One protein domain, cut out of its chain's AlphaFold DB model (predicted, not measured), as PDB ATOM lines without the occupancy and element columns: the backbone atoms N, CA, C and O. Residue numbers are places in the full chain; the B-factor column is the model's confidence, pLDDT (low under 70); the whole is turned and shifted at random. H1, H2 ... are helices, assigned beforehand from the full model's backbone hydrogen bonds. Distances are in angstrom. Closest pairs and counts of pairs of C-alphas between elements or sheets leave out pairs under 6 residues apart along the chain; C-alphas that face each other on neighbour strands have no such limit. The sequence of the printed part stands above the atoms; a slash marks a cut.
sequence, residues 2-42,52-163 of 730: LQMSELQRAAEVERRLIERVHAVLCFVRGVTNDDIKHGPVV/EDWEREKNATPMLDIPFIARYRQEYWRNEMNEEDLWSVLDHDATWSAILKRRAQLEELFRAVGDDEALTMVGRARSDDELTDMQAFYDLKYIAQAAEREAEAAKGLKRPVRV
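This is residues 2 to 42 and 52 to 163 of the 730 residues of the protein "Hypothetical protein" of Hemiselmis andersenii (UniProt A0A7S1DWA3). What is the shape? Long H4 is a spine: near its start the last turns of H1 cross it and H3 packs on it, and along its other half H5 and H6 lie side by side with it as a small three-helix bundle, with H7 turning off beyond H6. Residues 2 to 12 of H1, and H2, stick out. What builds it? The 153 printed residues, all helix by class, have seven named helices, H1 to H7 in chain order, and are loose, with a radius of gyration of the C-alphas of 21.5 A and spans of 59 by 58 by 27 A.

Where is the longest helix? H4, residues 83 to 113, runs 46.3 A from C-alpha 83 at (-41.170, 20.190, 5.796). Where are the others? H1 is residues 2 to 29, 40.6 A long from C-alpha 2 at (-65.055, 11.961, -14.902); H2 is 52 to 59, H3 66 to 72, H5 116 to 124, H6 128 to 141 and H7 143 to 153.

What touches the hub, H4? H1, with residues 21 to 28 alone, is about perpendicular at 80 degrees, closest C-alphas Val 21 and Val 89, 6.8 A. H3 touches residues 83 to 87 alone, closest C-alphas Ala 70 and Glu 83, 6.3 A. H5 forms a hairpin with residues 103 to 111 alone, opposite ways at a shallow 8 degrees, closest C-alphas Phe 110 and Leu 119, 5.7 A; H6 touches residues 99 to 110 alone, the same way at a shallow 15 degrees, closest C-alphas Ile 99 and Asp 128, 6.2 A. And the rest? H7 is close to but not clearly touching H6, closest C-alphas Asp 139 and Ala 146, 5.7 A; H2 touches no helix. Each O i to N i+4 pair is within hydrogen-bond range in H1, H3, H5, H6 and H7, 3 of 4 in H2 and 26 of 27 in H4.

How large is it? The two farthest C-alphas, Leu 2 and Lys 158, are 68.0 A apart. Is it cut? Residues 43 to 51 are not printed, and C-alphas 42 and 52 are 19.0 A apart; of the links printed whole, none is long. Where is confidence low? pLDDT is under 70 at residues 2 to 4, 32 to 42, 52 to 60 and 154 to 163.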
ATOM      1  N   LEU A   2     -66.206  12.409 -15.715       63.16
ATOM      2  CA  LEU A   2     -65.055  11.961 -14.902       63.16
ATOM      3  C   LEU A   2     -63.803  12.846 -15.070       63.16
ATOM      4  O   LEU A   2     -63.317  13.369 -14.078       63.16
ATOM      5  N   GLN A   3     -63.378  13.142 -16.303       60.66
ATOM      6  CA  GLN A   3     -62.252  14.063 -16.559       60.66
ATOM      7  C   GLN A   3     -62.503  15.496 -16.052       60.66
ATOM      8  O   GLN A   3     -61.597  16.146 -15.549       60.66
ATOM      9  N   MET A   4     -63.747  15.982 -16.129       64.12
ATOM     10  CA  MET A   4     -64.123  17.293 -15.573       64.12
ATOM     11  C   MET A   4     -64.048  17.306 -14.040       64.12
ATOM     12  O   MET A   4     -63.611  18.293 -13.464       64.12
ATOM     13  N   SER A   5     -64.434  16.206 -13.389       76.56
ATOM     14  CA  SER A   5     -64.322  16.027 -11.936       76.56
ATOM     15  C   SER A   5     -62.858  15.939 -11.486       76.56
ATOM     16  O   SER A   5     -62.485  16.528 -10.475       76.56
ATOM     17  N   GLU A   6     -61.999  15.270 -12.259       76.50
ATOM     18  CA  GLU A   6     -60.554  15.212 -11.996       76.50
ATOM     19  C   GLU A   6     -59.874  16.573 -12.170       76.50
ATOM     20  O   GLU A   6     -59.097  16.971 -11.305       76.50
ATOM     21  N   LEU A   7     -60.218  17.329 -13.218       78.12
ATOM     22  CA  LEU A   7     -59.719  18.694 -13.423       78.12
ATOM     23  C   LEU A   7     -60.168  19.646 -12.310       78.12
ATOM     24  O   LEU A   7     -59.371  20.443 -11.822       78.12
ATOM     25  N   GLN A   8     -61.424  19.545 -11.869       79.19
ATOM     26  CA  GLN A   8     -61.933  20.334 -10.745       79.19
ATOM     27  C   GLN A   8     -61.199  20.006  -9.442       79.19
ATOM     28  O   GLN A   8     -60.821  20.918  -8.710       79.19
ATOM     29  N   ARG A   9     -60.936  18.720  -9.175       80.25
ATOM     30  CA  ARG A   9     -60.138  18.291  -8.019       80.25
ATOM     31  C   ARG A   9     -58.699  18.795  -8.096       80.25
ATOM     32  O   ARG A   9     -58.182  19.268  -7.091       80.25
ATOM     33  N   ALA A  10     -58.064  18.725  -9.266       80.50
ATOM     34  CA  ALA A  10     -56.704  19.225  -9.463       80.50
ATOM     35  C   ALA A  10     -56.615  20.740  -9.215       80.50
ATOM     36  O   ALA A  10     -55.748  21.183  -8.465       80.50
ATOM     37  N   ALA A  11     -57.557  21.515  -9.759       84.06
ATOM     38  CA  ALA A  11     -57.631  22.959  -9.541       84.06
ATOM     39  C   ALA A  11     -57.890  23.318  -8.066       84.06
ATOM     40  O   ALA A  11     -57.354  24.301  -7.554       84.06
ATOM     41  N   GLU A  12     -58.697  22.523  -7.359       86.94
ATOM     42  CA  GLU A  12     -58.935  22.720  -5.927       86.94
ATOM     43  C   GLU A  12     -57.674  22.457  -5.090       86.94
ATOM     44  O   GLU A  12     -57.363  23.234  -4.186       86.94
ATOM     45  N   VAL A  13     -56.920  21.400  -5.410       85.62
ATOM     46  CA  VAL A  13     -55.633  21.099  -4.761       85.62
ATOM     47  C   VAL A  13     -54.615  22.207  -5.025       85.62
ATOM     48  O   VAL A  13     -53.971  22.670  -4.086       85.62
ATOM     49  N   GLU A  14     -54.505  22.676  -6.269       87.00
ATOM     50  CA  GLU A  14     -53.612  23.779  -6.636       87.00
ATOM     51  C   GLU A  14     -53.948  25.057  -5.858       87.00
ATOM     52  O   GLU A  14     -53.064  25.682  -5.273       87.00
ATOM     53  N   ARG A  15     -55.235  25.411  -5.771       86.75
ATOM     54  CA  ARG A  15     -55.683  26.573  -4.999       86.75
ATOM     55  C   ARG A  15     -55.297  26.464  -3.524       86.75
ATOM     56  O   ARG A  15     -54.765  27.424  -2.971       86.75
ATOM     57  N   ARG A  16     -55.533  25.307  -2.897       87.25
ATOM     58  CA  ARG A  16     -55.142  25.079  -1.497       87.25
ATOM     59  C   ARG A  16     -53.634  25.201  -1.329       87.25
ATOM     60  O   ARG A  16     -53.193  25.893  -0.422       87.25
ATOM     61  N   LEU A  17     -52.843  24.612  -2.226       89.00
ATOM     62  CA  LEU A  17     -51.384  24.713  -2.182       89.00
ATOM     63  C   LEU A  17     -50.909  26.172  -2.258       89.00
ATOM     64  O   LEU A  17     -50.053  26.571  -1.471       89.00
ATOM     65  N   ILE A  18     -51.496  26.986  -3.143       88.31
ATOM     66  CA  ILE A  18     -51.204  28.425  -3.236       88.31
ATOM     67  C   ILE A  18     -51.506  29.132  -1.909       88.31
ATOM     68  O   ILE A  18     -50.688  29.920  -1.437       88.31
ATOM     69  N   GLU A  19     -52.646  28.833  -1.279       87.19
ATOM     70  CA  GLU A  19     -53.017  29.397   0.027       87.19
ATOM     71  C   GLU A  19     -52.013  29.004   1.128       87.19
ATOM     72  O   GLU A  19     -51.633  29.850   1.942       87.19
ATOM     73  N   ARG A  20     -51.514  27.758   1.128       89.81
ATOM     74  CA  ARG A  20     -50.480  27.298   2.077       89.81
ATOM     75  C   ARG A  20     -49.137  27.980   1.849       89.81
ATOM     76  O   ARG A  20     -48.544  28.489   2.799       89.81
ATOM     77  N   VAL A  21     -48.676  28.052   0.600       90.75
ATOM     78  CA  VAL A  21     -47.438  28.762   0.241       90.75
ATOM     79  C   VAL A  21     -47.530  30.231   0.651       90.75
ATOM     80  O   VAL A  21     -46.591  30.763   1.239       90.75
ATOM     81  N   HIS A  22     -48.676  30.873   0.412       88.25
ATOM     82  CA  HIS A  22     -48.921  32.250   0.828       88.25
ATOM     83  C   HIS A  22     -48.819  32.421   2.347       88.25
ATOM     84  O   HIS A  22     -48.131  33.326   2.813       88.25
ATOM     85  N   ALA A  23     -49.440  31.532   3.127       87.31
ATOM     86  CA  ALA A  23     -49.350  31.574   4.585       87.31
ATOM     87  C   ALA A  23     -47.897  31.447   5.079       87.31
ATOM     88  O   ALA A  23     -47.466  32.209   5.942       87.31
ATOM     89  N   VAL A  24     -47.112  30.539   4.491       90.81
ATOM     90  CA  VAL A  24     -45.685  30.386   4.820       90.81
ATOM     91  C   VAL A  24     -44.893  31.652   4.472       90.81
ATOM     92  O   VAL A  24     -44.074  32.095   5.276       90.81
ATOM     93  N   LEU A  25     -45.162  32.281   3.324       90.62
ATOM     94  CA  LEU A  25     -44.525  33.547   2.939       90.62
ATOM     95  C   LEU A  25     -44.854  34.690   3.909       90.62
ATOM     96  O   LEU A  25     -43.955  35.467   4.233       90.62
ATOM     97  N   CYS A  26     -46.094  34.774   4.408       86.62
ATOM     98  CA  CYS A  26     -46.480  35.739   5.446       86.62
ATOM     99  C   CYS A  26     -45.601  35.595   6.690       86.62
ATOM    100  O   CYS A  26     -45.062  36.584   7.188       86.62
ATOM    101  N   PHE A  27     -45.398  34.359   7.150       89.56
ATOM    102  CA  PHE A  27     -44.562  34.081   8.316       89.56
ATOM    103  C   PHE A  27     -43.095  34.440   8.086       89.56
ATOM    104  O   PHE A  27     -42.511  35.149   8.900       89.56
ATOM    105  N   VAL A  28     -42.507  34.005   6.969       90.50
ATOM    106  CA  VAL A  28     -41.089  34.263   6.664       90.50
ATOM    107  C   VAL A  28     -40.806  35.760   6.505       90.50
ATOM    108  O   VAL A  28     -39.761  36.242   6.935       90.50
ATOM    109  N   ARG A  29     -41.741  36.515   5.917       87.75
ATOM    110  CA  ARG A  29     -41.588  37.961   5.691       87.75
ATOM    111  C   ARG A  29     -42.033  38.825   6.870       87.75
ATOM    112  O   ARG A  29     -41.744  40.018   6.856       87.75
ATOM    113  N   GLY A  30     -42.706  38.261   7.874       83.25
ATOM    114  CA  GLY A  30     -43.244  39.024   9.004       83.25
ATOM    115  C   GLY A  30     -44.347  39.999   8.581       83.25
ATOM    116  O   GLY A  30     -44.371  41.144   9.020       83.25
ATOM    117  N   VAL A  31     -45.243  39.564   7.693       80.88
ATOM    118  CA  VAL A  31     -46.320  40.393   7.126       80.88
ATOM    119  C   VAL A  31     -47.677  39.712   7.282       80.88
ATOM    120  O   VAL A  31     -47.756  38.489   7.415       80.88
ATOM    121  N   THR A  32     -48.759  40.486   7.292       68.69
ATOM    122  CA  THR A  32     -50.122  39.940   7.351       68.69
ATOM    123  C   THR A  32     -50.614  39.515   5.963       68.69
ATOM    124  O   THR A  32     -50.031  39.866   4.937       68.69
ATOM    125  N   ASN A  33     -51.719  38.759   5.906       55.34
ATOM    126  CA  ASN A  33     -52.309  38.321   4.634       55.34
ATOM    127  C   ASN A  33     -52.730  39.485   3.713       55.34
ATOM    128  O   ASN A  33     -52.808  39.285   2.499       55.34
ATOM    129  N   ASP A  34     -52.995  40.674   4.260       46.78
ATOM    130  CA  ASP A  34     -53.370  41.854   3.473       46.78
ATOM    131  C   ASP A  34     -52.148  42.570   2.865       46.78
ATOM    132  O   ASP A  34     -52.249  43.146   1.781       46.78
ATOM    133  N   ASP A  35     -50.968  42.436   3.474       47.47
ATOM    134  CA  ASP A  35     -49.737  43.114   3.049       47.47
ATOM    135  C   ASP A  35     -49.099  42.483   1.791       47.47
ATOM    136  O   ASP A  35     -48.512  43.176   0.961       47.47
ATOM    137  N   ILE A  36     -49.233  41.163   1.583       45.69
ATOM    138  CA  ILE A  36     -48.617  40.470   0.429       45.69
ATOM    139  C   ILE A  36     -49.298  40.825  -0.901       45.69
ATOM    140  O   ILE A  36     -48.632  40.861  -1.941       45.69
ATOM    141  N   LYS A  37     -50.598  41.156  -0.892       36.25
ATOM    142  CA  LYS A  37     -51.344  41.546  -2.104       36.25
ATOM    143  C   LYS A  37     -50.826  42.838  -2.742       36.25
ATOM    144  O   LYS A  37     -51.049  43.044  -3.935       36.25
ATOM    145  N   HIS A  38     -50.126  43.678  -1.983       36.53
ATOM    146  CA  HIS A  38     -49.679  45.000  -2.423       36.53
ATOM    147  C   HIS A  38     -48.162  45.114  -2.654       36.53
ATOM    148  O   HIS A  38     -47.682  46.176  -3.043       36.53
ATOM    149  N   GLY A  39     -47.417  44.006  -2.536       29.72
ATOM    150  CA  GLY A  39     -45.958  44.003  -2.672       29.72
ATOM    151  C   GLY A  39     -45.252  44.576  -1.435       29.72
ATOM    152  O   GLY A  39     -45.900  45.127  -0.550       29.72
ATOM    153  N   PRO A  40     -43.921  44.408  -1.318       26.31
ATOM    154  CA  PRO A  40     -43.195  44.875  -0.145       26.31
ATOM    155  C   PRO A  40     -43.303  46.398  -0.038       26.31
ATOM    156  O   PRO A  40     -42.862  47.120  -0.935       26.31
ATOM    157  N   VAL A  41     -43.844  46.885   1.078       28.30
ATOM    158  CA  VAL A  41     -43.626  48.265   1.506       28.30
ATOM    159  C   VAL A  41     -42.130  48.389   1.778       28.30
ATOM    160  O   VAL A  41     -41.595  47.743   2.680       28.30
ATOM    161  N   VAL A  42     -41.433  49.157   0.944       28.06
ATOM    162  CA  VAL A  42     -40.046  49.548   1.198       28.06
ATOM    163  C   VAL A  42     -40.072  50.396   2.465       28.06
ATOM    164  O   VAL A  42     -40.494  51.546   2.437       28.06
ATOM    165  N   GLU A  52     -38.651  54.207  20.712       39.00
ATOM    166  CA  GLU A  52     -39.704  54.147  19.681       39.00
ATOM    167  C   GLU A  52     -39.646  52.871  18.818       39.00
ATOM    168  O   GLU A  52     -40.679  52.375  18.362       39.00
ATOM    169  N   ASP A  53     -38.455  52.292  18.637       45.34
ATOM    170  CA  ASP A  53     -38.245  51.050  17.876       45.34
ATOM    171  C   ASP A  53     -38.870  49.823  18.575       45.34
ATOM    172  O   ASP A  53     -39.344  48.892  17.922       45.34
ATOM    173  N   TRP A  54     -38.941  49.838  19.913       40.91
ATOM    174  CA  TRP A  54     -39.471  48.730  20.722       40.91
ATOM    175  C   TRP A  54     -41.009  48.697  20.723       40.91
ATOM    176  O   TRP A  54     -41.622  47.632  20.642       40.91
ATOM    177  N   GLU A  55     -41.652  49.870  20.768       38.19
ATOM    178  CA  GLU A  55     -43.109  50.022  20.616       38.19
ATOM    179  C   GLU A  55     -43.569  49.726  19.175       38.19
ATOM    180  O   GLU A  55     -44.618  49.108  18.980       38.19
ATOM    181  N   ARG A  56     -42.769  50.071  18.151       45.28
ATOM    182  CA  ARG A  56     -43.027  49.660  16.756       45.28
ATOM    183  C   ARG A  56     -42.885  48.147  16.557       45.28
ATOM    184  O   ARG A  56     -43.752  47.543  15.926       45.28
ATOM    185  N   GLU A  57     -41.865  47.511  17.141       50.75
ATOM    186  CA  GLU A  57     -41.701  46.047  17.112       50.75
ATOM    187  C   GLU A  57     -42.833  45.297  17.839       50.75
ATOM    188  O   GLU A  57     -43.144  44.167  17.454       50.75
ATOM    189  N   LYS A  58     -43.493  45.887  18.851       50.44
ATOM    190  CA  LYS A  58     -44.662  45.275  19.529       50.44
ATOM    191  C   LYS A  58     -45.862  45.060  18.601       50.44
ATOM    192  O   LYS A  58     -46.613  44.105  18.806       50.44
ATOM    193  N   ASN A  59     -46.026  45.885  17.572       50.75
ATOM    194  CA  ASN A  59     -47.172  45.802  16.662       50.75
ATOM    195  C   ASN A  59     -46.852  45.090  15.337       50.75
ATOM    196  O   ASN A  59     -47.773  44.731  14.609       50.75
ATOM    197  N   ALA A  60     -45.573  44.854  15.033       63.81
ATOM    198  CA  ALA A  60     -45.151  44.129  13.839       63.81
ATOM    199  C   ALA A  60     -45.238  42.604  14.029       63.81
ATOM    200  O   ALA A  60     -44.866  42.064  15.076       63.81
ATOM    201  N   THR A  61     -45.698  41.898  12.995       73.25
ATOM    202  CA  THR A  61     -45.666  40.431  12.950       73.25
ATOM    203  C   THR A  61     -44.205  39.967  12.893       73.25
ATOM    204  O   THR A  61     -43.473  40.397  12.000       73.25
ATOM    205  N   PRO A  62     -43.735  39.106  13.815       78.56
ATOM    206  CA  PRO A  62     -42.347  38.658  13.798       78.56
ATOM    207  C   PRO A  62     -42.064  37.810  12.552       78.56
ATOM    208  O   PRO A  62     -42.883  36.981  12.157       78.56
ATOM    209  N   MET A  63     -40.881  37.989  11.960       89.81
ATOM    210  CA  MET A  63     -40.371  37.087  10.923       89.81
ATOM    211  C   MET A  63     -40.056  35.728  11.545       89.81
ATOM    212  O   MET A  63     -39.259  35.637  12.482       89.81
ATOM    213  N   LEU A  64     -40.678  34.670  11.040       92.00
ATOM    214  CA  LEU A  64     -40.504  33.320  11.559       92.00
ATOM    215  C   LEU A  64     -39.596  32.508  10.642       92.00
ATOM    216  O   LEU A  64     -39.756  32.487   9.422       92.00
ATOM    217  N   ASP A  65     -38.669  31.789  11.251       94.56
ATOM    218  CA  ASP A  65     -37.804  30.848  10.563       94.56
ATOM    219  C   ASP A  65     -38.533  29.516  10.318       94.56
ATOM    220  O   ASP A  65     -39.450  29.118  11.047       94.56
ATOM    221  N   ILE A  66     -38.057  28.764   9.322       95.81
ATOM    222  CA  ILE A  66     -38.625  27.465   8.931       95.81
ATOM    223  C   ILE A  66     -38.799  26.483  10.102       95.81
ATOM    224  O   ILE A  66     -39.869  25.880  10.190       95.81
ATOM    225  N   PRO A  67     -37.848  26.322  11.041       95.38
ATOM    226  CA  PRO A  67     -38.017  25.418  12.175       95.38
ATOM    227  C   PRO A  67     -39.196  25.763  13.074       95.38
ATOM    228  O   PRO A  67     -39.904  24.867  13.536       95.38
ATOM    229  N   PHE A  68     -39.413  27.057  13.312       93.69
ATOM    230  CA  PHE A  68     -40.532  27.535  14.108       93.69
ATOM    231  C   PHE A  68     -41.852  27.270  13.380       93.69
ATOM    232  O   PHE A  68     -42.755  26.664  13.952       93.69
ATOM    233  N   ILE A  69     -41.939  27.622  12.092       93.31
ATOM    234  CA  ILE A  69     -43.128  27.377  11.256       93.31
ATOM    235  C   ILE A  69     -43.451  25.875  11.190       93.31
ATOM    236  O   ILE A  69     -44.601  25.460  11.371       93.31
ATOM    237  N   ALA A  70     -42.432  25.039  10.982       93.94
ATOM    238  CA  ALA A  70     -42.570  23.590  10.912       93.94
ATOM    239  C   ALA A  70     -43.087  22.991  12.231       93.94
ATOM    240  O   ALA A  70     -43.819  21.997  12.239       93.94
ATOM    241  N   ARG A  71     -42.731  23.584  13.376       91.50
ATOM    242  CA  ARG A  71     -43.101  23.054  14.690       91.50
ATOM    243  C   ARG A  71     -44.414  23.617  15.236       91.50
ATOM    244  O   ARG A  71     -45.208  22.827  15.742       91.50
ATOM    245  N   TYR A  72     -44.631  24.924  15.120       88.88
ATOM    246  CA  TYR A  72     -45.673  25.670  15.839       88.88
ATOM    247  C   TYR A  72     -46.713  26.338  14.926       88.88
ATOM    248  O   TYR A  72     -47.559  27.077  15.417       88.88
ATOM    249  N   ARG A  73     -46.655  26.118  13.603       88.75
ATOM    250  CA  ARG A  73     -47.646  26.626  12.625       88.75
ATOM    251  C   ARG A  73     -48.111  25.543  11.643       88.75
ATOM    252  O   ARG A  73     -48.371  25.812  10.472       88.75
ATOM    253  N   GLN A  74     -48.176  24.292  12.098       88.44
ATOM    254  CA  GLN A  74     -48.483  23.114  11.269       88.44
ATOM    255  C   GLN A  74     -49.873  23.176  10.625       88.44
ATOM    256  O   GLN A  74     -50.063  22.704   9.505       88.44
ATOM    257  N   GLU A  75     -50.823  23.807  11.308       85.88
ATOM    258  CA  GLU A  75     -52.193  24.065  10.869       85.88
ATOM    259  C   GLU A  75     -52.277  24.891   9.572       85.88
ATOM    260  O   GLU A  75     -53.277  24.823   8.852       85.88
ATOM    261  N   TYR A  76     -51.208  25.616   9.226       85.94
ATOM    262  CA  TYR A  76     -51.138  26.452   8.029       85.94
ATOM    263  C   TYR A  76     -50.536  25.764   6.805       85.94
ATOM    264  O   TYR A  76     -50.585  26.378   5.742       85.94
ATOM    265  N   TRP A  77     -49.983  24.547   6.907       88.88
ATOM    266  CA  TRP A  77     -49.268  23.919   5.778       88.88
ATOM    267  C   TRP A  77     -49.336  22.383   5.690       88.88
ATOM    268  O   TRP A  77     -49.307  21.852   4.582       88.88
ATOM    269  N   ARG A  78     -49.456  21.647   6.806       87.50
ATOM    270  CA  ARG A  78     -49.206  20.186   6.864       87.50
ATOM    271  C   ARG A  78     -50.092  19.320   5.955       87.50
ATOM    272  O   ARG A  78     -49.708  18.201   5.631       87.50
ATOM    273  N   ASN A  79     -51.271  19.795   5.564       86.62
ATOM    274  CA  ASN A  79     -52.202  18.993   4.763       86.62
ATOM    275  C   ASN A  79     -51.793  18.890   3.286       86.62
ATOM    276  O   ASN A  79     -52.122  17.899   2.638       86.62
ATOM    277  N   GLU A  80     -51.095  19.895   2.752       88.56
ATOM    278  CA  GLU A  80     -50.730  19.969   1.332       88.56
ATOM    279  C   GLU A  80     -49.213  20.037   1.094       88.56
ATOM    280  O   GLU A  80     -48.772  19.834  -0.035       88.56
ATOM    281  N   MET A  81     -48.415  20.302   2.133       92.44
ATOM    282  CA  MET A  81     -46.959  20.464   2.055       92.44
ATOM    283  C   MET A  81     -46.235  19.599   3.090       92.44
ATOM    284  O   MET A  81     -46.763  19.300   4.163       92.44
ATOM    285  N   ASN A  82     -44.987  19.243   2.792       92.88
ATOM    286  CA  ASN A  82     -44.044  18.639   3.733       92.88
ATOM    287  C   ASN A  82     -43.024  19.680   4.257       92.88
ATOM    288  O   ASN A  82     -43.002  20.833   3.831       92.88
ATOM    289  N   GLU A  83     -42.162  19.280   5.197       91.38
ATOM    290  CA  GLU A  83     -41.170  20.190   5.796       91.38
ATOM    291  C   GLU A  83     -40.104  20.689   4.802       91.38
ATOM    292  O   GLU A  83     -39.638  21.821   4.916       91.38
ATOM    293  N   GLU A  84     -39.730  19.886   3.802       92.25
ATOM    294  CA  GLU A  84     -38.774  20.291   2.761       92.25
ATOM    295  C   GLU A  84     -39.387  21.329   1.806       92.25
ATOM    296  O   GLU A  84     -38.687  22.205   1.283       92.25
ATOM    297  N   ASP A  85     -40.708  21.298   1.625       94.50
ATOM    298  CA  ASP A  85     -41.417  22.314   0.851       94.50
ATOM    299  C   ASP A  85     -41.326  23.689   1.533       94.50
ATOM    300  O   ASP A  85     -41.231  24.702   0.845       94.50
ATOM    301  N   LEU A  86     -41.252  23.755   2.869       96.00
ATOM    302  CA  LEU A  86     -41.056  25.018   3.598       96.00
ATOM    303  C   LEU A  86     -39.693  25.654   3.274       96.00
ATOM    304  O   LEU A  86     -39.607  26.850   2.983       96.00
ATOM    305  N   TRP A  87     -38.626  24.848   3.258       96.25
ATOM    306  CA  TRP A  87     -37.303  25.294   2.809       96.25
ATOM    307  C   TRP A  87     -37.308  25.722   1.340       96.25
ATOM    308  O   TRP A  87     -36.627  26.682   0.968       96.25
ATOM    309  N   SER A  88     -38.095  25.031   0.514       94.81
ATOM    310  CA  SER A  88     -38.271  25.371  -0.895       94.81
ATOM    311  C   SER A  88     -38.973  26.717  -1.063       94.81
ATOM    312  O   SER A  88     -38.521  27.521  -1.875       94.81
ATOM    313  N   VAL A  89     -40.011  27.016  -0.274       94.62
ATOM    314  CA  VAL A  89     -40.673  28.332  -0.274       94.62
ATOM    315  C   VAL A  89     -39.674  29.444   0.052       94.62
ATOM    316  O   VAL A  89     -39.619  30.431  -0.679       94.62
ATOM    317  N   LEU A  90     -38.820  29.261   1.065       94.69
ATOM    318  CA  LEU A  90     -37.771  30.232   1.408       94.69
ATOM    319  C   LEU A  90     -36.768  30.454   0.259       94.69
ATOM    320  O   LEU A  90     -36.412  31.591  -0.049       94.69
ATOM    321  N   ASP A  91     -36.319  29.382  -0.404       94.31
ATOM    322  CA  ASP A  91     -35.406  29.484  -1.555       94.31
ATOM    323  C   ASP A  91     -36.056  30.220  -2.748       94.31
ATOM    324  O   ASP A  91     -35.401  31.009  -3.445       94.31
ATOM    325  N   HIS A  92     -37.350  29.985  -2.987       92.75
ATOM    326  CA  HIS A  92     -38.102  30.664  -4.042       92.75
ATOM    327  C   HIS A  92     -38.378  32.128  -3.699       92.75
ATOM    328  O   HIS A  92     -38.294  32.964  -4.594       92.75
ATOM    329  N   ASP A  93     -38.620  32.465  -2.432       93.19
ATOM    330  CA  ASP A  93     -38.780  33.849  -1.976       93.19
ATOM    331  C   ASP A  93     -37.517  34.688  -2.222       93.19
ATOM    332  O   ASP A  93     -37.582  35.793  -2.774       93.19
ATOM    333  N   ALA A  94     -36.348  34.127  -1.902       90.94
ATOM    334  CA  ALA A  94     -35.063  34.761  -2.179       90.94
ATOM    335  C   ALA A  94     -34.837  34.946  -3.690       90.94
ATOM    336  O   ALA A  94     -34.423  36.019  -4.140       90.94
ATOM    337  N   THR A  95     -35.157  33.920  -4.487       91.00
ATOM    338  CA  THR A  95     -35.070  33.987  -5.955       91.00
ATOM    339  C   THR A  95     -36.012  35.056  -6.515       91.00
ATOM    340  O   THR A  95     -35.610  35.866  -7.348       91.00
ATOM    341  N   TRP A  96     -37.253  35.102  -6.035       92.00
ATOM    342  CA  TRP A  96     -38.258  36.071  -6.461       92.00
ATOM    343  C   TRP A  96     -37.862  37.503  -6.098       92.00
ATOM    344  O   TRP A  96     -37.982  38.407  -6.919       92.00
ATOM    345  N   SER A  97     -37.302  37.710  -4.907       90.88
ATOM    346  CA  SER A  97     -36.784  39.014  -4.482       90.88
ATOM    347  C   SER A  97     -35.652  39.507  -5.391       90.88
ATOM    348  O   SER A  97     -35.610  40.686  -5.748       90.88
ATOM    349  N   ALA A  98     -34.767  38.607  -5.837       91.12
ATOM    350  CA  ALA A  98     -33.737  38.938  -6.821       91.12
ATOM    351  C   ALA A  98     -34.337  39.309  -8.190       91.12
ATOM    352  O   ALA A  98     -33.916  40.301  -8.789       91.12
ATOM    353  N   ILE A  99     -35.361  38.576  -8.648       92.06
ATOM    354  CA  ILE A  99     -36.109  38.886  -9.878       92.06
ATOM    355  C   ILE A  99     -36.754  40.274  -9.780       92.06
ATOM    356  O   ILE A  99     -36.604  41.071 -10.700       92.06
ATOM    357  N   LEU A 100     -37.413  40.606  -8.665       92.88
ATOM    358  CA  LEU A 100     -38.031  41.923  -8.460       92.88
ATOM    359  C   LEU A 100     -37.003  43.058  -8.529       92.88
ATOM    360  O   LEU A 100     -37.246  44.066  -9.193       92.88
ATOM    361  N   LYS A 101     -35.836  42.878  -7.901       93.25
ATOM    362  CA  LYS A 101     -34.746  43.859  -7.956       93.25
ATOM    363  C   LYS A 101     -34.232  44.056  -9.385       93.25
ATOM    364  O   LYS A 101     -34.065  45.191  -9.821       93.25
ATOM    365  N   ARG A 102     -34.005  42.964 -10.122       95.06
ATOM    366  CA  ARG A 102     -33.545  43.015 -11.519       95.06
ATOM    367  C   ARG A 102     -34.602  43.617 -12.447       95.06
ATOM    368  O   ARG A 102     -34.263  44.380 -13.347       95.06
ATOM    369  N   ARG A 103     -35.884  43.334 -12.203       95.62
ATOM    370  CA  ARG A 103     -37.005  43.932 -12.938       95.62
ATOM    371  C   ARG A 103     -37.033  45.448 -12.767       95.62
ATOM    372  O   ARG A 103     -37.079  46.147 -13.768       95.62
ATOM    373  N   ALA A 104     -36.919  45.949 -11.536       95.12
ATOM    374  CA  ALA A 104     -36.887  47.389 -11.269       95.12
ATOM    375  C   ALA A 104     -35.726  48.096 -11.997       95.12
ATOM    376  O   ALA A 104     -35.915  49.168 -12.569       95.12
ATOM    377  N   GLN A 105     -34.545  47.465 -12.041       94.12
ATOM    378  CA  GLN A 105     -33.395  47.977 -12.798       94.12
ATOM    379  C   GLN A 105     -33.693  48.068 -14.301       94.12
ATOM    380  O   GLN A 105     -33.411  49.088 -14.923       94.12
ATOM    381  N   LEU A 106     -34.295  47.025 -14.882       94.88
ATOM    382  CA  LEU A 106     -34.691  47.013 -16.293       94.88
ATOM    383  C   LEU A 106     -35.793  48.030 -16.603       94.88
ATOM    384  O   LEU A 106     -35.728  48.703 -17.628       94.88
ATOM    385  N   GLU A 107     -36.778  48.189 -15.719       96.00
ATOM    386  CA  GLU A 107     -37.820  49.211 -15.859       96.00
ATOM    387  C   GLU A 107     -37.215  50.619 -15.918       96.00
ATOM    388  O   GLU A 107     -37.664  51.450 -16.702       96.00
ATOM    389  N   GLU A 108     -36.171  50.892 -15.132       94.69
ATOM    390  CA  GLU A 108     -35.425  52.149 -15.209       94.69
ATOM    391  C   GLU A 108     -34.712  52.323 -16.559       94.69
ATOM    392  O   GLU A 108     -34.770  53.414 -17.130       94.69
ATOM    393  N   LEU A 109     -34.108  51.255 -17.109       93.12
ATOM    394  CA  LEU A 109     -33.477  51.292 -18.439       93.12
ATOM    395  C   LEU A 109     -34.479  51.703 -19.520       93.12
ATOM    396  O   LEU A 109     -34.242  52.649 -20.269       93.12
ATOM    397  N   PHE A 110     -35.604  50.991 -19.596       95.12
ATOM    398  CA  PHE A 110     -36.594  51.200 -20.651       95.12
ATOM    399  C   PHE A 110     -37.345  52.523 -20.494       95.12
ATOM    400  O   PHE A 110     -37.665  53.168 -21.492       95.12
ATOM    401  N   ARG A 111     -37.541  52.988 -19.254       94.56
ATOM    402  CA  ARG A 111     -38.094  54.320 -18.983       94.56
ATOM    403  C   ARG A 111     -37.176  55.436 -19.484       94.56
ATOM    404  O   ARG A 111     -37.677  56.427 -20.000       94.56
ATOM    405  N   ALA A 112     -35.855  55.277 -19.374       92.94
ATOM    406  CA  ALA A 112     -34.895  56.281 -19.840       92.94
ATOM    407  C   ALA A 112     -34.890  56.455 -21.370       92.94
ATOM    408  O   ALA A 112     -34.621  57.550 -21.856       92.94
ATOM    409  N   VAL A 113     -35.206  55.397 -22.125       93.69
ATOM    410  CA  VAL A 113     -35.290  55.434 -23.598       93.69
ATOM    411  C   VAL A 113     -36.713  55.659 -24.130       93.69
ATOM    412  O   VAL A 113     -36.877  55.820 -25.336       93.69
ATOM    413  N   GLY A 114     -37.728  55.692 -23.259       93.81
ATOM    414  CA  GLY A 114     -39.123  55.963 -23.628       93.81
ATOM    415  C   GLY A 114     -39.829  54.830 -24.384       93.81
ATOM    416  O   GLY A 114     -40.680  55.109 -25.224       93.81
ATOM    417  N   ASP A 115     -39.473  53.564 -24.132       93.38
ATOM    418  CA  ASP A 115     -40.133  52.398 -24.750       93.38
ATOM    419  C   ASP A 115     -41.217  51.818 -23.823       93.38
ATOM    420  O   ASP A 115     -40.960  50.930 -23.005       93.38
ATOM    421  N   ASP A 116     -42.442  52.341 -23.945       93.38
ATOM    422  CA  ASP A 116     -43.592  51.954 -23.109       93.38
ATOM    423  C   ASP A 116     -44.045  50.498 -23.329       93.38
ATOM    424  O   ASP A 116     -44.532  49.829 -22.405       93.38
ATOM    425  N   GLU A 117     -43.871  49.976 -24.548       91.25
ATOM    426  CA  GLU A 117     -44.206  48.589 -24.868       91.25
ATOM    427  C   GLU A 117     -43.246  47.635 -24.155       91.25
ATOM    428  O   GLU A 117     -43.685  46.726 -23.437       91.25
ATOM    429  N   ALA A 118     -41.939  47.880 -24.271       93.00
ATOM    430  CA  ALA A 118     -40.932  47.101 -23.564       93.00
ATOM    431  C   ALA A 118     -41.070  47.242 -22.040       93.00
ATOM    432  O   ALA A 118     -40.946  46.246 -21.325       93.00
ATOM    433  N   LEU A 119     -41.412  48.430 -21.529       94.31
ATOM    434  CA  LEU A 119     -41.679  48.645 -20.103       94.31
ATOM    435  C   LEU A 119     -42.838  47.766 -19.601       94.31
ATOM    436  O   LEU A 119     -42.730  47.119 -18.555       94.31
ATOM    437  N   THR A 120     -43.918  47.669 -20.383       94.25
ATOM    438  CA  THR A 120     -45.049  46.775 -20.086       94.25
ATOM    439  C   THR A 120     -44.616  45.307 -20.068       94.25
ATOM    440  O   THR A 120     -45.056  44.535 -19.209       94.25
ATOM    441  N   MET A 121     -43.739  44.904 -20.992       93.38
ATOM    442  CA  MET A 121     -43.197  43.544 -21.048       93.38
ATOM    443  C   MET A 121     -42.324  43.224 -19.831       93.38
ATOM    444  O   MET A 121     -42.529  42.182 -19.206       93.38
ATOM    445  N   VAL A 122     -41.424  44.133 -19.432       94.81
ATOM    446  CA  VAL A 122     -40.604  43.977 -18.220       94.81
ATOM    447  C   VAL A 122     -41.491  43.838 -16.982       94.81
ATOM    448  O   VAL A 122     -41.298  42.903 -16.207       94.81
ATOM    449  N   GLY A 123     -42.518  44.680 -16.820       92.50
ATOM    450  CA  GLY A 123     -43.442  44.602 -15.678       92.50
ATOM    451  C   GLY A 123     -44.205  43.267 -15.589       92.50
ATOM    452  O   GLY A 123     -44.551  42.782 -14.501       92.50
ATOM    453  N   ARG A 124     -44.438  42.617 -16.737       91.62
ATOM    454  CA  ARG A 124     -45.079  41.297 -16.832       91.62
ATOM    455  C   ARG A 124     -44.114  40.125 -16.681       91.62
ATOM    456  O   ARG A 124     -44.605  39.027 -16.436       91.62
ATOM    457  N   ALA A 125     -42.801  40.338 -16.757       91.69
ATOM    458  CA  ALA A 125     -41.821  39.268 -16.620       91.69
ATOM    459  C   ALA A 125     -41.929  38.569 -15.252       91.69
ATOM    460  O   ALA A 125     -42.176  39.206 -14.213       91.69
ATOM    461  N   ARG A 126     -41.797  37.241 -15.261       88.12
ATOM    462  CA  ARG A 126     -41.917  36.350 -14.092       88.12
ATOM    463  C   ARG A 126     -40.719  35.423 -13.907       88.12
ATOM    464  O   ARG A 126     -40.645  34.755 -12.880       88.12
ATOM    465  N   SER A 127     -39.781  35.387 -14.851       90.69
ATOM    466  CA  SER A 127     -38.572  34.569 -14.757       90.69
ATOM    467  C   SER A 127     -37.306  35.373 -15.046       90.69
ATOM    468  O   SER A 127     -37.336  36.424 -15.685       90.69
ATOM    469  N   ASP A 128     -36.172  34.855 -14.579       90.69
ATOM    470  CA  ASP A 128     -34.861  35.438 -14.874       90.69
ATOM    471  C   ASP A 128     -34.500  35.340 -16.369       90.69
ATOM    472  O   ASP A 128     -33.857  36.241 -16.910       90.69
ATOM    473  N   ASP A 129     -34.982  34.300 -17.060       90.81
ATOM    474  CA  ASP A 129     -34.823  34.134 -18.510       90.81
ATOM    475  C   ASP A 129     -35.528  35.254 -19.285       90.81
ATOM    476  O   ASP A 129     -34.945  35.831 -20.198       90.81
ATOM    477  N   GLU A 130     -36.757  35.616 -18.895       92.69
ATOM    478  CA  GLU A 130     -37.498  36.718 -19.522       92.69
ATOM    479  C   GLU A 130     -36.804  38.066 -19.284       92.69
ATOM    480  O   GLU A 130     -36.677  38.867 -20.206       92.69
ATOM    481  N   LEU A 131     -36.292  38.316 -18.075       95.25
ATOM    482  CA  LEU A 131     -35.508  39.527 -17.799       95.25
ATOM    483  C   LEU A 131     -34.187  39.544 -18.586       95.25
ATOM    484  O   LEU A 131     -33.742  40.601 -19.032       95.25
ATOM    485  N   THR A 132     -33.565  38.383 -18.787       93.88
ATOM    486  CA  THR A 132     -32.362  38.243 -19.618       93.88
ATOM    487  C   THR A 132     -32.662  38.508 -21.090       93.88
ATOM    488  O   THR A 132     -31.873  39.181 -21.751       93.88
ATOM    489  N   ASP A 133     -33.815  38.068 -21.595       94.19
ATOM    490  CA  ASP A 133     -34.273  38.418 -22.940       94.19
ATOM    491  C   ASP A 133     -34.503  39.919 -23.087       94.19
ATOM    492  O   ASP A 133     -34.048  40.503 -24.067       94.19
ATOM    493  N   MET A 134     -35.149  40.555 -22.105       96.12
ATOM    494  CA  MET A 134     -35.377  42.001 -22.130       96.12
ATOM    495  C   MET A 134     -34.062  42.787 -22.088       96.12
ATOM    496  O   MET A 134     -33.920  43.758 -22.826       96.12
ATOM    497  N   GLN A 135     -33.079  42.353 -21.293       94.62
ATOM    498  CA  GLN A 135     -31.740  42.948 -21.311       94.62
ATOM    499  C   GLN A 135     -31.081  42.781 -22.686       94.62
ATOM    500  O   GLN A 135     -30.613  43.753 -23.266       94.62
ATOM    501  N   ALA A 136     -31.093  41.570 -23.246       93.06
ATOM    502  CA  ALA A 136     -30.494  41.299 -24.550       93.06
ATOM    503  C   ALA A 136     -31.168  42.092 -25.685       93.06
ATOM    504  O   ALA A 136     -30.499  42.518 -26.628       93.06
ATOM    505  N   PHE A 137     -32.483  42.294 -25.595       95.12
ATOM    506  CA  PHE A 137     -33.246  43.148 -26.499       95.12
ATOM    507  C   PHE A 137     -32.858  44.620 -26.344       95.12
ATOM    508  O   PHE A 137     -32.620  45.283 -27.353       95.12
ATOM    509  N   TYR A 138     -32.721  45.111 -25.105       94.69
ATOM    510  CA  TYR A 138     -32.231  46.464 -24.834       94.69
ATOM    511  C   TYR A 138     -30.845  46.683 -25.448       94.69
ATOM    512  O   TYR A 138     -30.651  47.630 -26.205       94.69
ATOM    513  N   ASP A 139     -29.909  45.768 -25.189       91.81
ATOM    514  CA  ASP A 139     -28.524  45.862 -25.659       91.81
ATOM    515  C   ASP A 139     -28.427  45.847 -27.193       91.81
ATOM    516  O   ASP A 139     -27.522  46.453 -27.773       91.81
ATOM    517  N   LEU A 140     -29.355  45.155 -27.866       91.88
ATOM    518  CA  LEU A 140     -29.411  45.111 -29.324       91.88
ATOM    519  C   LEU A 140     -30.058  46.367 -29.921       91.88
ATOM    520  O   LEU A 140     -29.495  46.957 -30.842       91.88
ATOM    521  N   LYS A 141     -31.239  46.752 -29.422       91.06
ATOM    522  CA  LYS A 141     -32.058  47.844 -29.972       91.06
ATOM    523  C   LYS A 141     -31.493  49.222 -29.622       91.06
ATOM    524  O   LYS A 141     -31.499  50.116 -30.460       91.06
ATOM    525  N   TYR A 142     -30.956  49.378 -28.413       91.75
ATOM    526  CA  TYR A 142     -30.415  50.631 -27.872       91.75
ATOM    527  C   TYR A 142     -28.892  50.570 -27.733       91.75
ATOM    528  O   TYR A 142     -28.316  50.977 -26.724       91.75
ATOM    529  N   ILE A 143     -28.217  50.042 -28.759       87.06
ATOM    530  CA  ILE A 143     -26.778  49.749 -28.730       87.06
ATOM    531  C   ILE A 143     -25.901  50.980 -28.438       87.06
ATOM    532  O   ILE A 143     -24.831  50.846 -27.845       87.06
ATOM    533  N   ALA A 144     -26.335  52.182 -28.833       83.25
ATOM    534  CA  ALA A 144     -25.622  53.425 -28.544       83.25
ATOM    535  C   ALA A 144     -25.710  53.782 -27.051       83.25
ATOM    536  O   ALA A 144     -24.682  53.963 -26.402       83.25
ATOM    537  N   GLN A 145     -26.921  53.782 -26.493       86.88
ATOM    538  CA  GLN A 145     -27.187  54.069 -25.084       86.88
ATOM    539  C   GLN A 145     -26.567  53.006 -24.165       86.88
ATOM    540  O   GLN A 145     -26.041  53.326 -23.098       86.88
ATOM    541  N   ALA A 146     -26.595  51.738 -24.583       80.06
ATOM    542  CA  ALA A 146     -25.919  50.650 -23.885       80.06
ATOM    543  C   ALA A 146     -24.398  50.880 -23.842       80.06
ATOM    544  O   ALA A 146     -23.798  50.807 -22.769       80.06
ATOM    545  N   ALA A 147     -23.784  51.246 -24.973       80.75
ATOM    546  CA  ALA A 147     -22.350  51.525 -25.047       80.75
ATOM    547  C   ALA A 147     -21.929  52.753 -24.219       80.75
ATOM    548  O   ALA A 147     -20.874  52.729 -23.585       80.75
ATOM    549  N   GLU A 148     -22.738  53.817 -24.194       82.19
ATOM    550  CA  GLU A 148     -22.495  54.994 -23.348       82.19
ATOM    551  C   GLU A 148     -22.501  54.625 -21.863       82.19
ATOM    552  O   GLU A 148     -21.572  54.975 -21.132       82.19
ATOM    553  N   ARG A 149     -23.485  53.835 -21.424       78.25
ATOM    554  CA  ARG A 149     -23.558  53.364 -20.036       78.25
ATOM    555  C   ARG A 149     -22.422  52.427 -19.660       78.25
ATOM    556  O   ARG A 149     -21.875  52.550 -18.567       78.25
ATOM    557  N   GLU A 150     -22.039  51.513 -20.549       75.38
ATOM    558  CA  GLU A 150     -20.857  50.676 -20.336       75.38
ATOM    559  C   GLU A 150     -19.591  51.529 -20.191       75.38
ATOM    560  O   GLU A 150     -18.777  51.271 -19.304       75.38
ATOM    561  N   ALA A 151     -19.434  52.573 -21.012       76.25
ATOM    562  CA  ALA A 151     -18.303  53.491 -20.928       76.25
ATOM    563  C   ALA A 151     -18.302  54.302 -19.622       76.25
ATOM    564  O   ALA A 151     -17.242  54.504 -19.024       76.25
ATOM    565  N   GLU A 152     -19.470  54.735 -19.143       78.94
ATOM    566  CA  GLU A 152     -19.614  55.406 -17.848       78.94
ATOM    567  C   GLU A 152     -19.306  54.478 -16.671       78.94
ATOM    568  O   GLU A 152     -18.549  54.866 -15.780       78.94
ATOM    569  N   ALA A 153     -19.815  53.244 -16.694       74.44
ATOM    570  CA  ALA A 153     -19.529  52.228 -15.683       74.44
ATOM    571  C   ALA A 153     -18.053  51.786 -15.695       74.44
ATOM    572  O   ALA A 153     -17.497  51.420 -14.660       74.44
ATOM    573  N   ALA A 154     -17.397  51.838 -16.859       69.44
ATOM    574  CA  ALA A 154     -15.992  51.489 -17.035       69.44
ATOM    575  C   ALA A 154     -15.012  52.624 -16.686       69.44
ATOM    576  O   ALA A 154     -13.798  52.405 -16.770       69.44
ATOM    577  N   LYS A 155     -15.482  53.813 -16.266       68.06
ATOM    578  CA  LYS A 155     -14.617  54.894 -15.755       68.06
ATOM    579  C   LYS A 155     -13.797  54.381 -14.558       68.06
ATOM    580  O   LYS A 155     -14.261  54.367 -13.425       68.06
ATOM    581  N   GLY A 156     -12.567  53.936 -14.829       62.94
ATOM    582  CA  GLY A 156     -11.642  53.348 -13.849       62.94
ATOM    583  C   GLY A 156     -10.978  52.029 -14.274       62.94
ATOM    584  O   GLY A 156      -9.944  51.675 -13.711       62.94
ATOM    585  N   LEU A 157     -11.488  51.323 -15.293       61.03
ATOM    586  CA  LEU A 157     -10.867  50.107 -15.841       61.03
ATOM    587  C   LEU A 157     -10.574  50.273 -17.340       61.03
ATOM    588  O   LEU A 157     -11.485  50.382 -18.153       61.03
ATOM    589  N   LYS A 158      -9.293  50.219 -17.738       54.53
ATOM    590  CA  LYS A 158      -8.899  50.156 -19.158       54.53
ATOM    591  C   LYS A 158      -9.256  48.782 -19.732       54.53
ATOM    592  O   LYS A 158      -8.444  47.863 -19.679       54.53
ATOM    593  N   ARG A 159     -10.467  48.628 -20.268       53.81
ATOM    594  CA  ARG A 159     -10.860  47.449 -21.056       53.81
ATOM    595  C   ARG A 159     -10.952  47.824 -22.540       53.81
ATOM    596  O   ARG A 159     -11.459  48.900 -22.848       53.81
ATOM    597  N   PRO A 160     -10.463  46.979 -23.463       49.28
ATOM    598  CA  PRO A 160     -10.665  47.201 -24.889       49.28
ATOM    599  C   PRO A 160     -12.159  47.091 -25.219       49.28
ATOM    600  O   PRO A 160     -12.787  46.072 -24.931       49.28
ATOM    601  N   VAL A 161     -12.724  48.138 -25.824       55.94
ATOM    602  CA  VAL A 161     -14.107  48.137 -26.318       55.94
ATOM    603  C   VAL A 161     -14.157  47.246 -27.559       55.94
ATOM    604  O   VAL A 161     -13.612  47.591 -28.607       55.94
ATOM    605  N   ARG A 162     -14.764  46.062 -27.445       57.47
ATOM    606  CA  ARG A 162     -14.938  45.145 -28.576       57.47
ATOM    607  C   ARG A 162     -16.106  45.643 -29.430       57.47
ATOM    608  O   ARG A 162     -17.249  45.582 -28.991       57.47
ATOM    609  N   VAL A 163     -15.835  46.126 -30.645       69.06
ATOM    610  CA  VAL A 163     -16.903  46.513 -31.584       69.06
ATOM    611  C   VAL A 163     -17.656  45.252 -32.015       69.06
ATOM    612  O   VAL A 163     -17.072  44.307 -32.543       69.06
TER     613      VAL A 163